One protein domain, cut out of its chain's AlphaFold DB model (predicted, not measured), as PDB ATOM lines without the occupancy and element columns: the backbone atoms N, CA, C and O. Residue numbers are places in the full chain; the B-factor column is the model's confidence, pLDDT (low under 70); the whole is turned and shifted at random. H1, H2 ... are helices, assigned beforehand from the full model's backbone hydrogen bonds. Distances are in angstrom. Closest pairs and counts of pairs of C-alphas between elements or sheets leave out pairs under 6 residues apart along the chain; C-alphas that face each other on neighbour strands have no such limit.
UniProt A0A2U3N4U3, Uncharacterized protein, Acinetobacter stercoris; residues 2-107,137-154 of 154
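What this domain is: This is residues 2 to 107 and 137 to 154 of the 154 residues of an uncharacterized protein of Acinetobacter stercoris (UniProt A0A2U3N4U3). A long helix, H6, runs through the middle; H3 and H4 pack on it from one side, and H8 and H9 pack on the part of H6 nearer its first residue. H7 folds back from the far end of H6, H5 packs on H8, H2 packs on H4, and H1 lies farthest from the middle, beyond H3 and H4. The printed part has 124 residues with nine named helices, H1 to H9 in chain order, and no named strand; the class is all helix. It is compact, with a radius of gyration of the C-alphas of 13.8 A, and spans 42 by 29 by 24 A.

Where its parts are: The longest helix by residues is H8, residues 87 to 105, 25.4 A from C-alpha 87 at (264.136, 212.924, 199.843) to C-alpha 105. H6, residues 58 to 75, is 26.3 A long. H9, residues 137 to 152, measures 22.3 A and ends at C-alpha 152 at (261.152, 218.484, 212.885). H3 is residues 16 to 28, 19.3 A, and H4 residues 32 to 43, 16.3 A. The shorter helices are H1, residues 2 to 7, beginning at C-alpha 2 at (264.498, 192.985, 212.976), H2, residues 10 to 13, H5, residues 46 to 50, and H7, residues 79 to 84.

How they stand to each other: H8 touches H6, the hub, at a shallow tilt of 22 degrees, opposite ways; the closest C-alphas, of Arg 97 and Leu 60, are 6.5 A apart. H8 touches H5 with residues 90 to 97 alone, closest at the C-alphas of Leu 93 and Lys 50, 6.5 A. H9 touches H6, the same way at 31 degrees, a shallow tilt; the closest C-alphas, of Gly 145 and Glu 61, are 3.8 A apart. H3, H4 and H6 form an up-and-down bundle, each running against the one before it in the chain. H3 and H4 are a helical hairpin, with the C-alphas of Thr 22 and Gly 38 closest at 5.6 A; H3 touches H6 at Asn 23 and Met 69, whose C-alphas are closest at 4.9 A. H6 and H7 are a second helical hairpin, closest at the C-alphas of Lys 74 and Tyr 82, 6.3 A. H2 touches H4, with the C-alphas of Asp 11 and Asn 41 closest at 4.3 A. H1 and H3 are near each other, and H3 and H9 are apart. Every O i to N i+4 pair is within hydrogen-bond range in H1, H5, H6, H8 and H9; the counts are 7 of 9 in H3, 7 of 8 in H4 and 1 of 2 in H7, and H2 is too short for such a pair.

The domain as a whole: The C-alphas farthest apart are those of Gly 77 and Phe 107, 42.8 A. Residues 108 to 136 are not printed, and C-alphas 107 and 137 are 16.0 A apart across the cut. Of the links printed whole, H5 to H6 is short and the others are tight. The mean pLDDT of the printed part is 95.7, and no printed residue is under 70.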
ATOM      1  N   PHE A   2     264.776 192.144 214.154       90.75
ATOM      2  CA  PHE A   2     264.498 192.985 212.976       90.75
ATOM      3  C   PHE A   2     264.973 192.380 211.638       90.75
ATOM      4  O   PHE A   2     264.232 192.377 210.662       90.75
ATOM      5  N   LYS A   3     266.136 191.710 211.635       90.69
ATOM      6  CA  LYS A   3     266.649 190.936 210.484       90.69
ATOM      7  C   LYS A   3     265.651 189.930 209.894       90.69
ATOM      8  O   LYS A   3     265.731 189.623 208.713       90.69
ATOM      9  N   HIS A   4     264.695 189.424 210.677       93.75
ATOM     10  CA  HIS A   4     263.643 188.553 210.148       93.75
ATOM     11  C   HIS A   4     262.737 189.285 209.146       93.75
ATOM     12  O   HIS A   4     262.410 188.717 208.108       93.75
ATOM     13  N   PHE A   5     262.367 190.538 209.433       94.19
ATOM     14  CA  PHE A   5     261.534 191.359 208.550       94.19
ATOM     15  C   PHE A   5     262.252 191.667 207.236       94.19
ATOM     16  O   PHE A   5     261.640 191.556 206.175       94.19
ATOM     17  N   ILE A   6     263.559 191.948 207.310       94.62
ATOM     18  CA  ILE A   6     264.424 192.148 206.140       94.62
ATOM     19  C   ILE A   6     264.496 190.861 205.314       94.62
ATOM     20  O   ILE A   6     264.116 190.852 204.151       94.62
ATOM     21  N   ASN A   7     264.872 189.736 205.930       95.56
ATOM     22  CA  ASN A   7     265.026 188.451 205.235       95.56
ATOM     23  C   ASN A   7     263.730 187.941 204.585       95.56
ATOM     24  O   ASN A   7     263.765 187.073 203.713       95.56
ATOM     25  N   LYS A   8     262.574 188.421 205.047       95.88
ATOM     26  CA  LYS A   8     261.256 188.057 204.521       95.88
ATOM     27  C   LYS A   8     260.629 189.148 203.642       95.88
ATOM     28  O   LYS A   8     259.499 188.948 203.190       95.88
ATOM     29  N   ASN A   9     261.345 190.243 203.369       93.38
ATOM     30  CA  ASN A   9     260.910 191.374 202.543       93.38
ATOM     31  C   ASN A   9     259.548 191.936 202.985       93.38
ATOM     32  O   ASN A   9     258.590 191.966 202.209       93.38
ATOM     33  N   TYR A  10     259.417 192.276 204.271       94.94
ATOM     34  CA  TYR A  10     258.176 192.837 204.826       94.94
ATOM     35  C   TYR A  10     257.932 194.302 204.425       94.94
ATOM     36  O   TYR A  10     256.799 194.765 204.496       94.94
ATOM     37  N   ASP A  11     258.953 195.010 203.952       89.50
ATOM     38  CA  ASP A  11     258.876 196.372 203.409       89.50
ATOM     39  C   ASP A  11     257.881 196.499 202.239       89.50
ATOM     40  O   ASP A  11     257.274 197.552 202.054       89.50
ATOM     41  N   LYS A  12     257.601 195.401 201.522       91.56
ATOM     42  CA  LYS A  12     256.560 195.336 200.476       91.56
ATOM     43  C   LYS A  12     255.137 195.617 200.977       91.56
ATOM     44  O   LYS A  12     254.232 195.807 200.167       91.56
ATOM     45  N   TYR A  13     254.903 195.536 202.288       92.75
ATOM     46  CA  TYR A  13     253.594 195.812 202.882       92.75
ATOM     47  C   TYR A  13     253.388 197.300 203.175       92.75
ATOM     48  O   TYR A  13     252.248 197.696 203.411       92.75
ATOM     49  N   HIS A  14     254.451 198.113 203.114       92.00
ATOM     50  CA  HIS A  14     254.397 199.563 203.322       92.00
ATOM     51  C   HIS A  14     253.730 199.948 204.646       92.00
ATOM     52  O   HIS A  14     252.922 200.877 204.724       92.00
ATOM     53  N   ASP A  15     254.020 199.173 205.687       91.56
ATOM     54  CA  ASP A  15     253.352 199.295 206.971       91.56
ATOM     55  C   ASP A  15     253.935 200.471 207.771       91.56
ATOM     56  O   ASP A  15     255.153 200.654 207.864       91.56
ATOM     57  N   HIS A  16     253.061 201.289 208.354       92.94
ATOM     58  CA  HIS A  16     253.462 202.461 209.131       92.94
ATOM     59  C   HIS A  16     254.246 202.112 210.408       92.94
ATOM     60  O   HIS A  16     255.175 202.845 210.759       92.94
ATOM     61  N   TRP A  17     253.965 200.975 211.057       94.12
ATOM     62  CA  TRP A  17     254.734 200.504 212.210       94.12
ATOM     63  C   TRP A  17     256.159 200.143 211.818       94.12
ATOM     64  O   TRP A  17     257.077 200.355 212.608       94.12
ATOM     65  N   LEU A  18     256.372 199.640 210.596       94.94
ATOM     66  CA  LEU A  18     257.720 199.391 210.089       94.94
ATOM     67  C   LEU A  18     258.500 200.697 209.923       94.94
ATOM     68  O   LEU A  18     259.656 200.734 210.331       94.94
ATOM     69  N   SER A  19     257.880 201.773 209.428       95.06
ATOM     70  CA  SER A  19     258.532 203.092 209.358       95.06
ATOM     71  C   SER A  19     258.850 203.671 210.739       95.06
ATOM     72  O   SER A  19     259.914 204.259 210.932       95.06
ATOM     73  N   TYR A  20     257.954 203.505 211.718       94.06
ATOM     74  CA  TYR A  20     258.238 203.902 213.099       94.06
ATOM     75  C   TYR A  20     259.412 203.098 213.665       94.06
ATOM     76  O   TYR A  20     260.388 203.662 214.164       94.06
ATOM     77  N   CYS A  21     259.343 201.773 213.527       94.88
ATOM     78  CA  CYS A  21     260.345 200.852 214.037       94.88
ATOM     79  C   CYS A  21     261.726 201.128 213.434       94.88
ATOM     80  O   CYS A  21     262.690 201.222 214.185       94.88
ATOM     81  N   THR A  22     261.837 201.327 212.117       95.75
ATOM     82  CA  THR A  22     263.119 201.651 211.468       95.75
ATOM     83  C   THR A  22     263.655 203.009 211.898       95.75
ATOM     84  O   THR A  22     264.854 203.140 212.159       95.75
ATOM     85  N   ASN A  23     262.793 204.022 212.024       97.25
ATOM     86  CA  ASN A  23     263.211 205.337 212.494       97.25
ATOM     87  C   ASN A  23     263.748 205.289 213.933       97.25
ATOM     88  O   ASN A  23     264.743 205.952 214.212       97.25
ATOM     89  N   GLU A  24     263.126 204.529 214.837       96.69
ATOM     90  CA  GLU A  24     263.622 204.377 216.211       96.69
ATOM     91  C   GLU A  24     264.863 203.475 216.276       96.69
ATOM     92  O   GLU A  24     265.848 203.826 216.924       96.69
ATOM     93  N   LEU A  25     264.870 202.358 215.539       96.19
ATOM     94  CA  LEU A  25     265.990 201.415 215.490       96.19
ATOM     95  C   LEU A  25     267.281 202.101 215.045       96.19
ATOM     96  O   LEU A  25     268.317 201.927 215.678       96.19
ATOM     97  N   THR A  26     267.215 202.930 214.004       96.56
ATOM     98  CA  THR A  26     268.387 203.631 213.454       96.56
ATOM     99  C   THR A  26     268.954 204.714 214.377       96.56
ATOM    100  O   THR A  26     270.060 205.183 214.131       96.56
ATOM    101  N   LYS A  27     268.257 205.107 215.456       96.19
ATOM    102  CA  LYS A  27     268.845 205.961 216.509       96.19
ATOM    103  C   LYS A  27     269.810 205.189 217.403       96.19
ATOM    104  O   LYS A  27     270.758 205.766 217.918       96.19
ATOM    105  N   ILE A  28     269.528 203.906 217.619       95.50
ATOM    106  CA  ILE A  28     270.286 203.036 218.523       95.50
ATOM    107  C   ILE A  28     271.346 202.257 217.737       95.50
ATOM    108  O   ILE A  28     272.461 202.061 218.209       95.50
ATOM    109  N   CYS A  29     270.995 201.815 216.530       94.50
ATOM    110  CA  CYS A  29     271.817 200.978 215.672       94.50
ATOM    111  C   CYS A  29     271.722 201.486 214.219       94.50
ATOM    112  O   CYS A  29     270.842 201.055 213.474       94.50
ATOM    113  N   PRO A  30     272.573 202.443 213.805       94.81
ATOM    114  CA  PRO A  30     272.520 203.063 212.479       94.81
ATOM    115  C   PRO A  30     273.180 202.190 211.391       94.81
ATOM    116  O   PRO A  30     274.058 202.641 210.660       94.81
ATOM    117  N   GLU A  31     272.784 200.921 211.271       95.06
ATOM    118  CA  GLU A  31     273.310 200.026 210.228       95.06
ATOM    119  C   GLU A  31     272.673 200.320 208.857       95.06
ATOM    120  O   GLU A  31     271.469 200.573 208.747       95.06
ATOM    121  N   LYS A  32     273.477 200.235 207.784       95.75
ATOM    122  CA  LYS A  32     273.055 200.507 206.393       95.75
ATOM    123  C   LYS A  32     271.802 199.719 205.986       95.75
ATOM    124  O   LYS A  32     270.909 200.285 205.362       95.75
ATOM    125  N   GLU A  33     271.711 198.447 206.371       95.94
ATOM    126  CA  GLU A  33     270.580 197.569 206.028       95.94
ATOM    127  C   GLU A  33     269.242 198.031 206.633       95.94
ATOM    128  O   GLU A  33     268.190 197.837 206.024       95.94
ATOM    129  N   TYR A  34     269.254 198.696 207.794       96.81
ATOM    130  CA  TYR A  34     268.031 199.200 208.429       96.81
ATOM    131  C   TYR A  34     267.524 200.470 207.758       96.81
ATOM    132  O   TYR A  34     266.316 200.626 207.570       96.81
ATOM    133  N   PHE A  35     268.441 201.346 207.348       97.19
ATOM    134  CA  PHE A  35     268.096 202.492 206.516       97.19
ATOM    135  C   PHE A  35     267.546 202.050 205.158       97.19
ATOM    136  O   PHE A  35     266.537 202.586 204.711       97.19
ATOM    137  N   GLU A  36     268.166 201.052 204.524       97.00
ATOM    138  CA  GLU A  36     267.721 200.542 203.225       97.00
ATOM    139  C   GLU A  36     266.325 199.921 203.309       97.00
ATOM    140  O   GLU A  36     265.452 200.265 202.511       97.00
ATOM    141  N   PHE A  37     266.065 199.103 204.333       97.19
ATOM    142  CA  PHE A  37     264.728 198.572 204.591       97.19
ATOM    143  C   PHE A  37     263.697 199.691 204.819       97.19
ATOM    144  O   PHE A  37     262.610 199.662 204.243       97.19
ATOM    145  N   GLY A  38     264.039 200.700 205.627       97.06
ATOM    146  CA  GLY A  38     263.158 201.839 205.880       97.06
ATOM    147  C   GLY A  38     262.843 202.641 204.618       97.06
ATOM    148  O   GLY A  38     261.690 203.016 204.414       97.06
ATOM    149  N   ILE A  39     263.837 202.872 203.757       97.69
ATOM    150  CA  ILE A  39     263.658 203.563 202.473       97.69
ATOM    151  C   ILE A  39     262.728 202.773 201.558       97.69
ATOM    152  O   ILE A  39     261.748 203.321 201.047       97.69
ATOM    153  N   ASN A  40     262.979 201.474 201.407       96.56
ATOM    154  CA  ASN A  40     262.160 200.613 200.558       96.56
ATOM    155  C   ASN A  40     260.698 200.567 201.029       96.56
ATOM    156  O   ASN A  40     259.791 200.559 200.191       96.56
ATOM    157  N   ASN A  41     260.458 200.637 202.347       96.31
ATOM    158  CA  ASN A  41     259.113 200.631 202.921       96.31
ATOM    159  C   ASN A  41     258.248 201.805 202.430       96.31
ATOM    160  O   ASN A  41     257.065 201.599 202.169       96.31
ATOM    161  N   TYR A  42     258.801 203.017 202.263       96.50
ATOM    162  CA  TYR A  42     257.997 204.182 201.856       96.50
ATOM    163  C   TYR A  42     258.145 204.577 200.385       96.50
ATOM    164  O   TYR A  42     257.151 205.009 199.798       96.50
ATOM    165  N   VAL A  43     259.327 204.444 199.765       97.12
ATOM    166  CA  VAL A  43     259.584 204.972 198.406       97.12
ATOM    167  C   VAL A  43     258.610 204.374 197.395       97.12
ATOM    168  O   VAL A  43     257.956 205.096 196.639       97.12
ATOM    169  N   GLN A  44     258.431 203.055 197.442       92.44
ATOM    170  CA  GLN A  44     257.502 202.343 196.561       92.44
ATOM    171  C   GLN A  44     256.030 202.698 196.849       92.44
ATOM    172  O   GLN A  44     255.179 202.612 195.961       92.44
ATOM    173  N   HIS A  45     255.730 203.164 198.063       95.31
ATOM    174  CA  HIS A  45     254.384 203.541 198.488       95.31
ATOM    175  C   HIS A  45     254.021 205.002 198.188       95.31
ATOM    176  O   HIS A  45     252.836 205.340 198.120       95.31
ATOM    177  N   MET A  46     255.002 205.880 197.943       97.12
ATOM    178  CA  MET A  46     254.773 207.319 197.746       97.12
ATOM    179  C   MET A  46     253.746 207.614 196.650       97.12
ATOM    180  O   MET A  46     252.855 208.444 196.834       97.12
ATOM    181  N   LYS A  47     253.808 206.897 195.519       96.88
ATOM    182  CA  LYS A  47     252.849 207.074 194.416       96.88
ATOM    183  C   LYS A  47     251.419 206.743 194.846       96.88
ATOM    184  O   LYS A  47     250.482 207.417 194.416       96.88
ATOM    185  N   PHE A  48     251.234 205.725 195.681       96.19
ATOM    186  CA  PHE A  48     249.922 205.374 196.215       96.19
ATOM    187  C   PHE A  48     249.408 206.451 197.178       96.19
ATOM    188  O   PHE A  48     248.277 206.909 197.022       96.19
ATOM    189  N   ILE A  49     250.252 206.905 198.110       96.38
ATOM    190  CA  ILE A  49     249.920 207.965 199.077       96.38
ATOM    191  C   ILE A  49     249.523 209.255 198.351       96.38
ATOM    192  O   ILE A  49     248.475 209.832 198.646       96.38
ATOM    193  N   LYS A  50     250.329 209.677 197.366       96.62
ATOM    194  CA  LYS A  50     250.121 210.902 196.575       96.62
ATOM    195  C   LYS A  50     248.762 210.918 195.883       96.62
ATOM    196  O   LYS A  50     248.083 211.936 195.874       96.62
ATOM    197  N   ASN A  51     248.348 209.778 195.331       95.94
ATOM    198  CA  ASN A  51     247.111 209.657 194.558       95.94
ATOM    199  C   ASN A  51     245.895 209.243 195.408       95.94
ATOM    200  O   ASN A  51     244.805 209.011 194.871       95.94
ATOM    201  N   ARG A  52     246.046 209.122 196.734       94.31
ATOM    202  CA  ARG A  52     244.954 208.698 197.610       94.31
ATOM    203  C   ARG A  52     243.918 209.812 197.761       94.31
ATOM    204  O   ARG A  52     244.180 210.842 198.371       94.31
ATOM    205  N   LYS A  53     242.695 209.540 197.296       92.00
ATOM    206  CA  LYS A  53     241.556 210.481 197.309       92.00
ATOM    207  C   LYS A  53     240.938 210.747 198.687       92.00
ATOM    208  O   LYS A  53     240.044 211.578 198.799       92.00
ATOM    209  N   THR A  54     241.350 210.023 199.722       91.38
ATOM    210  CA  THR A  54     240.823 210.165 201.084       91.38
ATOM    211  C   THR A  54     241.950 210.378 202.090       91.38
ATOM    212  O   THR A  54     243.087 209.933 201.890       91.38
ATOM    213  N   ALA A  55     241.641 211.108 203.163       92.50
ATOM    214  CA  ALA A  55     242.530 211.238 204.307       92.50
ATOM    215  C   ALA A  55     242.698 209.873 204.993       92.50
ATOM    216  O   ALA A  55     241.752 209.085 205.071       92.50
ATOM    217  N   TYR A  56     243.923 209.604 205.435       93.75
ATOM    218  CA  TYR A  56     244.335 208.399 206.153       93.75
ATOM    219  C   TYR A  56     245.202 208.854 207.313       93.75
ATOM    220  O   TYR A  56     246.161 209.589 207.073       93.75
ATOM    221  N   ALA A  57     244.852 208.422 208.522       94.56
ATOM    222  CA  ALA A  57     245.435 208.934 209.757       94.56
ATOM    223  C   ALA A  57     246.943 208.668 209.874       94.56
ATOM    224  O   ALA A  57     247.685 209.501 210.375       94.56
ATOM    225  N   THR A  58     247.411 207.538 209.346       95.50
ATOM    226  CA  THR A  58     248.794 207.073 209.526       95.50
ATOM    227  C   THR A  58     249.777 207.630 208.496       95.50
ATOM    228  O   THR A  58     250.987 207.487 208.656       95.50
ATOM    229  N   PHE A  59     249.304 208.258 207.411       95.81
ATOM    230  CA  PHE A  59     250.192 208.644 206.308       95.81
ATOM    231  C   PHE A  59     251.174 209.742 206.701       95.81
ATOM    232  O   PHE A  59     252.350 209.632 206.366       95.81
ATOM    233  N   LEU A  60     250.714 210.797 207.384       96.50
ATOM    234  CA  LEU A  60     251.616 211.879 207.783       96.50
ATOM    235  C   LEU A  60     252.657 211.380 208.780       96.50
ATOM    236  O   LEU A  60     253.843 211.614 208.588       96.50
ATOM    237  N   GLU A  61     252.219 210.639 209.794       96.19
ATOM    238  CA  GLU A  61     253.102 210.049 210.796       96.19
ATOM    239  C   GLU A  61     254.181 209.159 210.166       96.19
ATOM    240  O   GLU A  61     255.371 209.351 210.418       96.19
ATOM    241  N   MET A  62     253.786 208.238 209.286       96.56
ATOM    242  CA  MET A  62     254.713 207.349 208.588       96.56
ATOM    243  C   MET A  62     255.759 208.125 207.776       96.56
ATOM    244  O   MET A  62     256.942 207.783 207.800       96.56
ATOM    245  N   MET A  63     255.339 209.167 207.055       97.75
ATOM    246  CA  MET A  63     256.253 209.987 206.255       97.75
ATOM    247  C   MET A  63     257.162 210.853 207.123       97.75
ATOM    248  O   MET A  63     258.330 211.019 206.792       97.75
ATOM    249  N   MET A  64     256.672 211.350 208.257       98.19
ATOM    250  CA  MET A  64     257.493 212.076 209.221       98.19
ATOM    251  C   MET A  64     258.525 211.165 209.898       98.19
ATOM    252  O   MET A  64     259.660 211.585 210.127       98.19
ATOM    253  N   ALA A  65     258.184 209.900 210.167       97.94
ATOM    254  CA  ALA A  65     259.152 208.900 210.616       97.94
ATOM    255  C   ALA A  65     260.231 208.648 209.548       97.94
ATOM    256  O   ALA A  65     261.423 208.668 209.864       97.94
ATOM    257  N   ALA A  66     259.829 208.502 208.280       98.06
ATOM    258  CA  ALA A  66     260.756 208.376 207.158       98.06
ATOM    259  C   ALA A  66     261.663 209.610 207.022       98.06
ATOM    260  O   ALA A  66     262.878 209.466 206.913       98.06
ATOM    261  N   TYR A  67     261.106 210.819 207.119       98.44
ATOM    262  CA  TYR A  67     261.852 212.075 207.053       98.44
ATOM    263  C   TYR A  67     262.955 212.125 208.114       98.44
ATOM    264  O   TYR A  67     264.124 212.316 207.786       98.44
ATOM    265  N   LYS A  68     262.610 211.869 209.381       98.12
ATOM    266  CA  LYS A  68     263.572 211.870 210.497       98.12
ATOM    267  C   LYS A  68     264.673 210.828 210.311       98.12
ATOM    268  O   LYS A  68     265.824 211.079 210.667       98.12
ATOM    269  N   MET A  69     264.327 209.663 209.766       98.12
ATOM    270  CA  MET A  69     265.292 208.620 209.439       98.12
ATOM    271  C   MET A  69     266.237 209.061 208.313       98.12
ATOM    272  O   MET A  69     267.440 208.850 208.429       98.12
ATOM    273  N   VAL A  70     265.733 209.700 207.252       98.06
ATOM    274  CA  VAL A  70     266.556 210.163 206.119       98.06
ATOM    275  C   VAL A  70     267.449 211.350 206.499       98.06
ATOM    276  O   VAL A  70     268.595 211.413 206.058       98.06
ATOM    277  N   VAL A  71     266.986 212.254 207.370       97.19
ATOM    278  CA  VAL A  71     267.839 213.308 207.949       97.19
ATOM    279  C   VAL A  71     269.035 212.679 208.668       97.19
ATOM    280  O   VAL A  71     270.178 213.014 208.371       97.19
ATOM    281  N   ARG A  72     268.785 211.684 209.525       96.75
ATOM    282  CA  ARG A  72     269.845 210.946 210.226       96.75
ATOM    283  C   ARG A  72     270.755 210.175 209.275       96.75
ATOM    284  O   ARG A  72     271.961 210.147 209.472       96.75
ATOM    285  N   LEU A  73     270.195 209.560 208.233       97.31
ATOM    286  CA  LEU A  73     270.965 208.867 207.199       97.31
ATOM    287  C   LEU A  73     271.999 209.796 206.553       97.31
ATOM    288  O   LEU A  73     273.143 209.393 206.350       97.31
ATOM    289  N   LYS A  74     271.600 211.039 206.258       95.81
ATOM    290  CA  LYS A  74     272.488 212.059 205.694       95.81
ATOM    291  C   LYS A  74     273.650 212.387 206.637       95.81
ATOM    292  O   LYS A  74     274.778 212.521 206.180       95.81
ATOM    293  N   GLU A  75     273.401 212.453 207.944       93.75
ATOM    294  CA  GLU A  75     274.442 212.681 208.961       93.75
ATOM    295  C   GLU A  75     275.458 211.529 209.046       93.75
ATOM    296  O   GLU A  75     276.602 211.751 209.433       93.75
ATOM    297  N   GLN A  76     275.070 210.307 208.657       92.62
ATOM    298  CA  GLN A  76     275.963 209.140 208.623       92.62
ATOM    299  C   GLN A  76     276.859 209.081 207.369       92.62
ATOM    300  O   GLN A  76     277.663 208.159 207.248       92.62
ATOM    301  N   GLY A  77     276.725 210.015 206.419       92.75
ATOM    302  CA  GLY A  77     277.547 210.051 205.199       92.75
ATOM    303  C   GLY A  77     277.272 208.908 204.211       92.75
ATOM    304  O   GLY A  77     278.129 208.550 203.407       92.75
ATOM    305  N   LEU A  78     276.084 208.295 204.272       93.62
ATOM    306  CA  LEU A  78     275.671 207.204 203.382       93.62
ATOM    307  C   LEU A  78     275.011 207.751 202.099       93.62
ATOM    308  O   LEU A  78     273.833 207.504 201.832       93.62
ATOM    309  N   ASP A  79     275.781 208.490 201.296       94.12
ATOM    310  CA  ASP A  79     275.278 209.276 200.156       94.12
ATOM    311  C   ASP A  79     274.558 208.443 199.087       94.12
ATOM    312  O   ASP A  79     273.502 208.842 198.593       94.12
ATOM    313  N   GLU A  80     275.074 207.254 198.761       94.06
ATOM    314  CA  GLU A  80     274.434 206.344 197.796       94.06
ATOM    315  C   GLU A  80     273.007 205.978 198.215       94.06
ATOM    316  O   GLU A  80     272.100 205.861 197.391       94.06
ATOM    317  N   LEU A  81     272.808 205.766 199.516       96.00
ATOM    318  CA  LEU A  81     271.516 205.386 200.059       96.00
ATOM    319  C   LEU A  81     270.606 206.608 200.206       96.00
ATOM    320  O   LEU A  81     269.410 206.522 199.935       96.00
ATOM    321  N   TYR A  82     271.178 207.764 200.550       97.50
ATOM    322  CA  TYR A  82     270.465 209.036 200.553       97.50
ATOM    323  C   TYR A  82     269.904 209.377 199.163       97.50
ATOM    324  O   TYR A  82     268.748 209.781 199.063       97.50
ATOM    325  N   GLN A  83     270.643 209.133 198.077       96.00
ATOM    326  CA  GLN A  83     270.136 209.332 196.711       96.00
ATOM    327  C   GLN A  83     268.911 208.459 196.399       96.00
ATOM    328  O   GLN A  83     267.970 208.925 195.763       96.00
ATOM    329  N   LYS A  84     268.874 207.219 196.904       97.06
ATOM    330  CA  LYS A  84     267.729 206.301 196.742       97.06
ATOM    331  C   LYS A  84     266.511 206.677 197.588       97.06
ATOM    332  O   LYS A  84     265.434 206.130 197.375       97.06
ATOM    333  N   SER A  85     266.673 207.574 198.560       97.25
ATOM    334  CA  SER A  85     265.602 207.966 199.479       97.25
ATOM    335  C   SER A  85     264.560 208.892 198.841       97.25
ATOM    336  O   SER A  85     263.506 209.111 199.434       97.25
ATOM    337  N   GLU A  86     264.812 209.441 197.647       97.44
ATOM    338  CA  GLU A  86     263.864 210.358 196.994       97.44
ATOM    339  C   GLU A  86     263.461 211.522 197.929       97.44
ATOM    340  O   GLU A  86     262.292 211.893 198.030       97.44
ATOM    341  N   PHE A  87     264.425 212.064 198.689       97.88
ATOM    342  CA  PHE A  87     264.136 212.924 199.843       97.88
ATOM    343  C   PHE A  87     263.350 214.194 199.496       97.88
ATOM    344  O   PHE A  87     262.465 214.583 200.253       97.88
ATOM    345  N   GLU A  88     263.623 214.832 198.355       97.88
ATOM    346  CA  GLU A  88     262.832 215.992 197.911       97.88
ATOM    347  C   GLU A  88     261.387 215.592 197.581       97.88
ATOM    348  O   GLU A  88     260.449 216.232 198.051       97.88
ATOM    349  N   SER A  89     261.190 214.468 196.886       98.19
ATOM    350  CA  SER A  89     259.859 213.910 196.615       98.19
ATOM    351  C   SER A  89     259.099 213.578 197.908       98.19
ATOM    352  O   SER A  89     257.884 213.770 197.979       98.19
ATOM    353  N   LEU A  90     259.799 213.099 198.945       98.44
ATOM    354  CA  LEU A  90     259.220 212.861 200.269       98.44
ATOM    355  C   LEU A  90     258.752 214.170 200.919       98.44
ATOM    356  O   LEU A  90     257.639 214.215 201.441       98.44
ATOM    357  N   LYS A  91     259.560 215.234 200.866       98.56
ATOM    358  CA  LYS A  91     259.198 216.557 201.397       98.56
ATOM    359  C   LYS A  91     257.965 217.138 200.709       98.56
ATOM    360  O   LYS A  91     257.005 217.512 201.379       98.56
ATOM    361  N   GLU A  92     257.939 217.120 199.377       98.25
ATOM    362  CA  GLU A  92     256.767 217.549 198.601       98.25
ATOM    363  C   GLU A  92     255.509 216.753 198.971       98.25
ATOM    364  O   GLU A  92     254.404 217.297 199.056       98.25
ATOM    365  N   LEU A  93     255.661 215.446 199.198       98.12
ATOM    366  CA  LEU A  93     254.552 214.584 199.580       98.12
ATOM    367  C   LEU A  93     254.055 214.862 201.006       98.12
ATOM    368  O   LEU A  93     252.845 214.791 201.240       98.12
ATOM    369  N   ILE A  94     254.952 215.188 201.941       98.44
ATOM    370  CA  ILE A  94     254.599 215.613 203.301       98.44
ATOM    371  C   ILE A  94     253.727 216.867 203.234       98.44
ATOM    372  O   ILE A  94     252.596 216.819 203.713       98.44
ATOM    373  N   GLU A  95     254.188 217.921 202.555       98.06
ATOM    374  CA  GLU A  95     253.431 219.170 202.363       98.06
ATOM    375  C   GLU A  95     252.043 218.916 201.768       98.06
ATOM    376  O   GLU A  95     251.016 219.321 202.321       98.06
ATOM    377  N   LEU A  96     251.987 218.136 200.681       97.31
ATOM    378  CA  LEU A  96     250.725 217.767 200.048       97.31
ATOM    379  C   LEU A  96     249.766 217.103 201.045       97.31
ATOM    380  O   LEU A  96     248.572 217.403 201.061       97.31
ATOM    381  N   ARG A  97     250.253 216.159 201.856       96.44
ATOM    382  CA  ARG A  97     249.399 215.380 202.760       96.44
ATOM    383  C   ARG A  97     249.031 216.123 204.035       96.44
ATOM    384  O   ARG A  97     247.959 215.812 204.557       96.44
ATOM    385  N   VAL A  98     249.851 217.056 204.513       96.69
ATOM    386  CA  VAL A  98     249.518 217.984 205.608       96.69
ATOM    387  C   VAL A  98     248.265 218.774 205.233       96.69
ATOM    388  O   VAL A  98     247.263 218.724 205.954       96.69
ATOM    389  N   GLU A  99     248.265 219.401 204.059       96.00
ATOM    390  CA  GLU A  99     247.118 220.179 203.582       96.00
ATOM    391  C   GLU A  99     245.929 219.292 203.201       96.00
ATOM    392  O   GLU A  99     244.768 219.608 203.485       96.00
ATOM    393  N   PHE A 100     246.185 218.121 202.616       95.62
ATOM    394  CA  PHE A 100     245.119 217.190 202.258       95.62
ATOM    395  C   PHE A 100     244.374 216.639 203.485       95.62
ATOM    396  O   PHE A 100     243.146 216.532 203.460       95.62
ATOM    397  N   GLN A 101     245.079 216.278 204.563       94.44
ATOM    398  CA  GLN A 101     244.449 215.783 205.799       94.44
ATOM    399  C   GLN A 101     243.612 216.869 206.472       94.44
ATOM    400  O   GLN A 101     242.474 216.594 206.850       94.44
ATOM    401  N   ARG A 102     244.113 218.108 206.519       94.31
ATOM    402  CA  ARG A 102     243.344 219.261 207.002       94.31
ATOM    403  C   ARG A 102     242.096 219.497 206.161       94.31
ATOM    404  O   ARG A 102     240.998 219.535 206.695       94.31
ATOM    405  N   SER A 103     242.237 219.630 204.846       93.19
ATOM    406  CA  SER A 103     241.116 219.994 203.965       93.19
ATOM    407  C   SER A 103     240.052 218.901 203.818       93.19
ATOM    408  O   SER A 103     238.876 219.206 203.626       93.19
ATOM    409  N   SER A 104     240.436 217.622 203.885       91.50
ATOM    410  CA  SER A 104     239.532 216.509 203.557       91.50
ATOM    411  C   SER A 104     239.202 215.572 204.718       91.50
ATOM    412  O   SER A 104     238.262 214.777 204.589       91.50
ATOM    413  N   GLY A 105     239.920 215.670 205.838       95.00
ATOM    414  CA  GLY A 105     239.831 214.743 206.966       95.00
ATOM    415  C   GLY A 105     239.731 215.400 208.338       95.00
ATOM    416  O   GLY A 105     239.890 214.682 209.314       95.00
ATOM    417  N   TYR A 106     239.475 216.708 208.436       97.06
ATOM    418  CA  TYR A 106     239.350 217.427 209.708       97.06
ATOM    419  C   TYR A 106     238.017 218.174 209.817       97.06
ATOM    420  O   TYR A 106     237.561 218.815 208.867       97.06
ATOM    421  N   PHE A 107     237.379 218.094 210.983       97.50
ATOM    422  CA  PHE A 107     236.123 218.776 211.271       97.50
ATOM    423  C   PHE A 107     236.344 220.239 211.655       97.50
ATOM    424  O   PHE A 107     236.379 220.602 212.834       97.50
ATOM    425  N   ASP A 137     242.150 206.294 218.083       95.69
ATOM    426  CA  ASP A 137     243.310 205.790 217.339       95.69
ATOM    427  C   ASP A 137     243.612 206.646 216.093       95.69
ATOM    428  O   ASP A 137     244.723 207.118 215.897       95.69
ATOM    429  N   ASP A 138     242.577 206.981 215.306       95.56
ATOM    430  CA  ASP A 138     242.733 207.878 214.155       95.56
ATOM    431  C   ASP A 138     243.162 209.296 214.598       95.56
ATOM    432  O   ASP A 138     243.897 209.964 213.875       95.56
ATOM    433  N   GLN A 139     242.710 209.779 215.767       96.56
ATOM    434  CA  GLN A 139     243.149 211.083 216.290       96.56
ATOM    435  C   GLN A 139     244.626 211.060 216.662       96.56
ATOM    436  O   GLN A 139     245.341 212.004 216.342       96.56
ATOM    437  N   GLU A 140     245.053 209.998 217.344       97.25
ATOM    438  CA  GLU A 140     246.420 209.824 217.824       97.25
ATOM    439  C   GLU A 140     247.405 209.855 216.654       97.25
ATOM    440  O   GLU A 140     248.234 210.758 216.613       97.25
ATOM    441  N   HIS A 141     247.219 209.017 215.634       97.00
ATOM    442  CA  HIS A 141     248.096 209.009 214.459       97.00
ATOM    443  C   HIS A 141     248.150 210.356 213.715       97.00
ATOM    444  O   HIS A 141     249.230 210.816 213.332       97.00
ATOM    445  N   ASN A 142     247.003 211.029 213.523       96.62
ATOM    446  CA  ASN A 142     247.002 212.354 212.894       96.62
ATOM    447  C   ASN A 142     247.794 213.355 213.751       96.62
ATOM    448  O   ASN A 142     248.666 214.050 213.230       96.62
ATOM    449  N   LEU A 143     247.519 213.421 215.059       96.75
ATOM    450  CA  LEU A 143     248.208 214.325 215.982       96.75
ATOM    451  C   LEU A 143     249.709 214.043 216.027       96.75
ATOM    452  O   LEU A 143     250.491 214.980 215.894       96.75
ATOM    453  N   SER A 144     250.115 212.779 216.139       96.56
ATOM    454  CA  SER A 144     251.515 212.352 216.104       96.56
ATOM    455  C   SER A 144     252.204 212.813 214.813       96.56
ATOM    456  O   SER A 144     253.305 213.369 214.861       96.56
ATOM    457  N   GLY A 145     251.521 212.710 213.667       96.94
ATOM    458  CA  GLY A 145     251.985 213.255 212.391       96.94
ATOM    459  C   GLY A 145     252.168 214.779 212.392       96.94
ATOM    460  O   GLY A 145     253.245 215.260 212.040       96.94
ATOM    461  N   TYR A 146     251.156 215.547 212.809       97.75
ATOM    462  CA  TYR A 146     251.231 217.018 212.833       97.75
ATOM    463  C   TYR A 146     252.241 217.542 213.856       97.75
ATOM    464  O   TYR A 146     252.986 218.472 213.559       97.75
ATOM    465  N   VAL A 147     252.314 216.939 215.041       97.69
ATOM    466  CA  VAL A 147     253.305 217.297 216.063       97.69
ATOM    467  C   VAL A 147     254.717 217.022 215.549       97.69
ATOM    468  O   VAL A 147     255.614 217.840 215.748       97.69
ATOM    469  N   ALA A 148     254.935 215.903 214.853       97.62
ATOM    470  CA  ALA A 148     256.225 215.633 214.233       97.62
ATOM    471  C   ALA A 148     256.551 216.647 213.123       97.62
ATOM    472  O   ALA A 148     257.686 217.110 213.048       97.62
ATOM    473  N   TYR A 149     255.575 217.017 212.292       98.12
ATOM    474  CA  TYR A 149     255.748 218.044 211.263       98.12
ATOM    475  C   TYR A 149     256.181 219.391 211.871       98.12
ATOM    476  O   TYR A 149     257.199 219.948 211.466       98.12
ATOM    477  N   LEU A 150     255.496 219.854 212.922       97.69
ATOM    478  CA  LEU A 150     255.822 221.112 213.607       97.69
ATOM    479  C   LEU A 150     257.206 221.115 214.274       97.69
ATOM    480  O   LEU A 150     257.852 222.151 214.315       97.69
ATOM    481  N   ASN A 151     257.640 219.983 214.830       97.38
ATOM    482  CA  ASN A 151     258.872 219.923 215.625       97.38
ATOM    483  C   ASN A 151     260.137 219.634 214.808       97.38
ATOM    484  O   ASN A 151     261.236 219.879 215.302       97.38
ATOM    485  N   TYR A 152     260.004 219.014 213.630       96.38
ATOM    486  CA  TYR A 152     261.152 218.484 212.885       96.38
ATOM    487  C   TYR A 152     261.210 218.919 211.420       96.38
ATOM    488  O   TYR A 152     262.240 218.679 210.796       96.38
ATOM    489  N   TYR A 153     260.134 219.471 210.855       94.94
ATOM    490  CA  TYR A 153     260.070 219.817 209.432       94.94
ATOM    491  C   TYR A 153     259.964 221.326 209.184       94.94
ATOM    492  O   TYR A 153     260.665 221.829 208.307       94.94
ATOM    493  N   MET A 154     259.085 222.015 209.921       89.69
ATOM    494  CA  MET A 154     258.993 223.485 209.917       89.69
ATOM    495  C   MET A 154     260.176 224.127 210.638       89.69
ATOM    496  O   MET A 154     260.626 225.188 210.152       89.69
TER     497      MET A 154